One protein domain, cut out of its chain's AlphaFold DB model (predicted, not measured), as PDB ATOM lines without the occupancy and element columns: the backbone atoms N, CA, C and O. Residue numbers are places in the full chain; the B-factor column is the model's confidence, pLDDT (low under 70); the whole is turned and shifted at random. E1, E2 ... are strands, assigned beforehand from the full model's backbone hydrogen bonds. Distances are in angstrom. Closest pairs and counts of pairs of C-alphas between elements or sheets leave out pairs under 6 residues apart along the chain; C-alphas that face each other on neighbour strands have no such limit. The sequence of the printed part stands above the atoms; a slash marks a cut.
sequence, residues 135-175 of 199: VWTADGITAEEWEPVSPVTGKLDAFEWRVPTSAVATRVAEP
ATOM      1  N   VAL A 135      25.596 -15.288 -24.679       93.62
ATOM      2  CA  VAL A 135      25.209 -16.631 -24.231       93.62
ATOM      3  C   VAL A 135      26.459 -17.498 -24.083       93.62
ATOM      4  O   VAL A 135      27.526 -17.162 -24.614       93.62
ATOM      5  N   TRP A 136      26.349 -18.628 -23.384       94.06
ATOM      6  CA  TRP A 136      27.448 -19.588 -23.300       94.06
ATOM      7  C   TRP A 136      27.727 -20.175 -24.679       94.06
ATOM      8  O   TRP A 136      26.847 -20.759 -25.303       94.06
ATOM      9  N   THR A 137      28.950 -20.000 -25.174       93.06
ATOM     10  CA  THR A 137      29.346 -20.429 -26.518       93.06
ATOM     11  C   THR A 137      30.679 -21.169 -26.481       93.06
ATOM     12  O   THR A 137      31.660 -20.632 -25.967       93.06
ATOM     13  N   ALA A 138      30.739 -22.349 -27.097       92.00
ATOM     14  CA  ALA A 138      31.963 -23.116 -27.344       92.00
ATOM     15  C   ALA A 138      31.897 -23.754 -28.733       92.00
ATOM     16  O   ALA A 138      30.848 -24.251 -29.122       92.00
ATOM     17  N   ASP A 139      33.008 -23.753 -29.475       87.62
ATOM     18  CA  ASP A 139      33.177 -24.552 -30.702       87.62
ATOM     19  C   ASP A 139      32.016 -24.469 -31.719       87.62
ATOM     20  O   ASP A 139      31.632 -25.458 -32.336       87.62
ATOM     21  N   GLY A 140      31.436 -23.278 -31.899       85.75
ATOM     22  CA  GLY A 140      30.329 -23.079 -32.844       85.75
ATOM     23  C   GLY A 140      28.964 -23.570 -32.346       85.75
ATOM     24  O   GLY A 140      28.028 -23.665 -33.140       85.75
ATOM     25  N   ILE A 141      28.820 -23.817 -31.041       87.50
ATOM     26  CA  ILE A 141      27.567 -24.191 -30.373       87.50
ATOM     27  C   ILE A 141      27.243 -23.190 -29.256       87.50
ATOM     28  O   ILE A 141      28.142 -22.752 -28.534       87.50
ATOM     29  N   THR A 142      25.961 -22.838 -29.102       90.44
ATOM     30  CA  THR A 142      25.453 -22.126 -27.916       90.44
ATOM     31  C   THR A 142      24.797 -23.090 -26.932       90.44
ATOM     32  O   THR A 142      24.076 -23.995 -27.361       90.44
ATOM     33  N   ALA A 143      24.947 -22.823 -25.636       88.44
ATOM     34  CA  ALA A 143      24.235 -23.487 -24.549       88.44
ATOM     35  C   ALA A 143      23.500 -22.462 -23.666       88.44
ATOM     36  O   ALA A 143      23.911 -21.302 -23.566       88.44
ATOM     37  N   GLU A 144      22.403 -22.891 -23.039       86.12
ATOM     38  CA  GLU A 144      21.636 -22.065 -22.094       86.12
ATOM     39  C   GLU A 144      22.340 -21.959 -20.734       86.12
ATOM     40  O   GLU A 144      22.430 -20.875 -20.165       86.12
ATOM     41  N   GLU A 145      22.900 -23.069 -20.246       87.00
ATOM     42  CA  GLU A 145      23.748 -23.119 -19.054       87.00
ATOM     43  C   GLU A 145      25.205 -23.404 -19.440       87.00
ATOM     44  O   GLU A 145      25.490 -23.975 -20.492       87.00
ATOM     45  N   TRP A 146      26.148 -23.021 -18.576       92.44
ATOM     46  CA  TRP A 146      27.551 -23.375 -18.772       92.44
ATOM     47  C   TRP A 146      27.752 -24.892 -18.692       92.44
ATOM     48  O   TRP A 146      27.328 -25.532 -17.725       92.44
ATOM     49  N   GLU A 147      28.485 -25.447 -19.657       89.69
ATOM     50  CA  GLU A 147      28.901 -26.847 -19.661       89.69
ATOM     51  C   GLU A 147      30.420 -26.975 -19.432       89.69
ATOM     52  O   GLU A 147      31.204 -26.198 -19.986       89.69
ATOM     53  N   PRO A 148      30.876 -27.974 -18.650       90.19
ATOM     54  CA  PRO A 148      32.290 -28.126 -18.307       90.19
ATOM     55  C   PRO A 148      33.160 -28.633 -19.454       90.19
ATOM     56  O   PRO A 148      34.378 -28.473 -19.397       90.19
ATOM     57  N   VAL A 149      32.564 -29.276 -20.455       92.31
ATOM     58  CA  VAL A 149      33.264 -29.959 -21.544       92.31
ATOM     59  C   VAL A 149      32.590 -29.596 -22.857       92.31
ATOM     60  O   VAL A 149      31.371 -29.686 -22.963       92.31
ATOM     61  N   SER A 150      33.373 -29.239 -23.874       91.62
ATOM     62  CA  SER A 150      32.841 -29.101 -25.227       91.62
ATOM     63  C   SER A 150      32.382 -30.457 -25.771       91.62
ATOM     64  O   SER A 150      33.181 -31.398 -25.802       91.62
ATOM     65  N   PRO A 151      31.148 -30.571 -26.288       86.62
ATOM     66  CA  PRO A 151      30.682 -31.809 -26.904       86.62
ATOM     67  C   PRO A 151      31.343 -32.091 -28.261       86.62
ATOM     68  O   PRO A 151      31.252 -33.214 -28.747       86.62
ATOM     69  N   VAL A 152      31.990 -31.095 -28.879       89.94
ATOM     70  CA  VAL A 152      32.648 -31.233 -30.190       89.94
ATOM     71  C   VAL A 152      34.088 -31.694 -30.021       89.94
ATOM     72  O   VAL A 152      34.531 -32.622 -30.689       89.94
ATOM     73  N   THR A 153      34.828 -31.033 -29.130       91.88
ATOM     74  CA  THR A 153      36.279 -31.219 -29.005       91.88
ATOM     75  C   THR A 153      36.682 -32.021 -27.772       91.88
ATOM     76  O   THR A 153      37.832 -32.440 -27.668       91.88
ATOM     77  N   GLY A 154      35.778 -32.216 -26.806       91.75
ATOM     78  CA  GLY A 154      36.100 -32.810 -25.505       91.75
ATOM     79  C   GLY A 154      36.942 -31.902 -24.600       91.75
ATOM     80  O   GLY A 154      37.346 -32.321 -23.515       91.75
ATOM     81  N   LYS A 155      37.219 -30.658 -25.014       92.19
ATOM     82  CA  LYS A 155      38.024 -29.711 -24.240       92.19
ATOM     83  C   LYS A 155      37.281 -29.267 -22.977       92.19
ATOM     84  O   LYS A 155      36.118 -28.872 -23.045       92.19
ATOM     85  N   LEU A 156      37.982 -29.294 -21.844       92.50
ATOM     86  CA  LEU A 156      37.500 -28.762 -20.566       92.50
ATOM     87  C   LEU A 156      37.500 -27.226 -20.561       92.50
ATOM     88  O   LEU A 156      38.410 -26.611 -21.116       92.50
ATOM     89  N   ASP A 157      36.507 -26.633 -19.894       89.62
ATOM     90  CA  ASP A 157      36.344 -25.178 -19.713       89.62
ATOM     91  C   ASP A 157      36.362 -24.400 -21.043       89.62
ATOM     92  O   ASP A 157      37.022 -23.374 -21.194       89.62
ATOM     93  N   ALA A 158      35.674 -24.942 -22.051       91.50
ATOM     94  CA  ALA A 158      35.626 -24.362 -23.393       91.50
ATOM     95  C   ALA A 158      34.506 -23.320 -23.581       91.50
ATOM     96  O   ALA A 158      34.572 -22.522 -24.514       91.50
ATOM     97  N   PHE A 159      33.467 -23.341 -22.738       92.31
ATOM     98  CA  PHE A 159      32.320 -22.441 -22.854       92.31
ATOM     99  C   PHE A 159      32.619 -21.059 -22.285       92.31
ATOM    100  O   PHE A 159      32.874 -20.892 -21.092       92.31
ATOM    101  N   GLU A 160      32.494 -20.052 -23.145       92.12
ATOM    102  CA  GLU A 160      32.696 -18.647 -22.811       92.12
ATOM    103  C   GLU A 160      31.393 -17.858 -22.945       92.12
ATOM    104  O   GLU A 160      30.594 -18.090 -23.854       92.12
ATOM    105  N   TRP A 161      31.186 -16.892 -22.050       93.81
ATOM    106  CA  TRP A 161      30.039 -15.991 -22.097       93.81
ATOM    107  C   TRP A 161      30.309 -14.855 -23.083       93.81
ATOM    108  O   TRP A 161      31.071 -13.931 -22.785       93.81
ATOM    109  N   ARG A 162      29.714 -14.922 -24.276       92.19
ATOM    110  CA  ARG A 162      29.946 -13.935 -25.340       92.19
ATOM    111  C   ARG A 162      28.772 -13.842 -26.301       92.19
ATOM    112  O   ARG A 162      27.933 -14.734 -26.363       92.19
ATOM    113  N   VAL A 163      28.717 -12.758 -27.070       90.69
ATOM    114  CA  VAL A 163      27.727 -12.619 -28.147       90.69
ATOM    115  C   VAL A 163      28.070 -13.623 -29.257       90.69
ATOM    116  O   VAL A 163      29.200 -13.597 -29.756       90.69
ATOM    117  N   PRO A 164      27.142 -14.514 -29.649       86.00
ATOM    118  CA  PRO A 164      27.414 -15.522 -30.661       86.00
ATOM    119  C   PRO A 164      27.490 -14.872 -32.046       86.00
ATOM    120  O   PRO A 164      26.664 -14.028 -32.403       86.00
ATOM    121  N   THR A 165      28.476 -15.274 -32.848       78.50
ATOM    122  CA  THR A 165      28.552 -14.910 -34.268       78.50
ATOM    123  C   THR A 165      27.561 -15.754 -35.076       78.50
ATOM    124  O   THR A 165      27.193 -16.849 -34.669       78.50
ATOM    125  N   SER A 166      27.073 -15.250 -36.211       62.03
ATOM    126  CA  SER A 166      25.869 -15.748 -36.907       62.03
ATOM    127  C   SER A 166      25.873 -17.210 -37.403       62.03
ATOM    128  O   SER A 166      24.870 -17.642 -37.962       62.03
ATOM    129  N   ALA A 167      26.945 -17.982 -37.209       56.81
ATOM    130  CA  ALA A 167      27.085 -19.366 -37.672       56.81
ATOM    131  C   ALA A 167      27.118 -20.377 -36.509       56.81
ATOM    132  O   ALA A 167      27.987 -21.243 -36.466       56.81
ATOM    133  N   VAL A 168      26.219 -20.236 -35.534       60.41
ATOM    134  CA  VAL A 168      26.228 -21.065 -34.318       60.41
ATOM    135  C   VAL A 168      24.906 -21.818 -34.184       60.41
ATOM    136  O   VAL A 168      23.837 -21.205 -34.190       60.41
ATOM    137  N   ALA A 169      24.983 -23.145 -34.076       63.53
ATOM    138  CA  ALA A 169      23.822 -23.996 -33.832       63.53
ATOM    139  C   ALA A 169      23.416 -23.932 -32.351       63.53
ATOM    140  O   ALA A 169      24.266 -24.006 -31.459       63.53
ATOM    141  N   THR A 170      22.116 -23.809 -32.078       61.28
ATOM    142  CA  THR A 170      21.577 -23.878 -30.714       61.28
ATOM    143  C   THR A 170      21.342 -25.327 -30.325       61.28
ATOM    144  O   THR A 170      20.609 -26.039 -31.013       61.28
ATOM    145  N   ARG A 171      21.945 -25.766 -29.216       63.47
ATOM    146  CA  ARG A 171      21.652 -27.071 -28.624       63.47
ATOM    147  C   ARG A 171      20.587 -26.903 -27.544       63.47
ATOM    148  O   ARG A 171      20.783 -26.142 -26.604       63.47
ATOM    149  N   VAL A 172      19.486 -27.638 -27.670       52.59
ATOM    150  CA  VAL A 172      18.535 -27.834 -26.568       52.59
ATOM    151  C   VAL A 172      19.147 -28.885 -25.643       52.59
ATOM    152  O   VAL A 172      19.523 -29.962 -26.112       52.59
ATOM    153  N   ALA A 173      19.316 -28.558 -24.361       52.06
ATOM    154  CA  ALA A 173      19.858 -29.494 -23.384       52.06
ATOM    155  C   ALA A 173      18.956 -30.736 -23.297       52.06
ATOM    156  O   ALA A 173      17.772 -30.635 -22.974       52.06
ATOM    157  N   GLU A 174      19.506 -31.917 -23.584       47.47
ATOM    158  CA  GLU A 174      18.830 -33.168 -23.242       47.47
ATOM    159  C   GLU A 174      18.836 -33.317 -21.713       47.47
ATOM    160  O   GLU A 174      19.858 -33.021 -21.080       47.47
ATOM    161  N   PRO A 175      17.732 -33.766 -21.089       40.22
ATOM    162  CA  PRO A 175      17.701 -33.972 -19.650       40.22
ATOM    163  C   PRO A 175      18.829 -34.925 -19.259       40.22
ATOM    164  O   PRO A 175      18.988 -35.994 -19.850       40.22
TER     165      PRO A 175
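This is residues 135 to 175 of the 199 residues of the protein "Heme biosynthesis protein HemY" of Alphaproteobacteria bacterium (UniProt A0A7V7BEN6). This domain has little regular structure: a small antiparallel sheet in the order E2, E1, E3, with a long loop, residues 144 to 159, and a tail, residues 163 to 175, that passes beside E2. The 41 printed residues have no named helix and three named strands, E1, E2 and E3 along the chain, holding 10 residues; the class is all strand. The whole is compact, with a radius of gyration of the C-alphas of 9.3 A and spans of 23 by 21 by 16 A.

The inner strand E1, residues 135 to 138, forms a hairpin with edge strand E2, residues 141 to 143, antiparallel at 137 degrees; N 143 and O 136 are within hydrogen-bond range at 2.8 A. E1 is antiparallel at 129 degrees to edge strand E3, residues 160 to 162, with N 137 and O 160 within hydrogen-bond range at 2.8 A. Residues 169 to 170 pair, parallel, with residues 141 to 142 of E2.

E1 begins at C-alpha 135 (25.209, -16.631, -24.231) and is 9.9 A long. E2 measures 6.7 A. E3 measures 6.0 A and ends at C-alpha 162 (29.946, -13.935, -25.340).

The printed part has no cut. E1 to E2 is a tight link, E2 to E3 a long one. Residues 166 to 175 have pLDDT under 70.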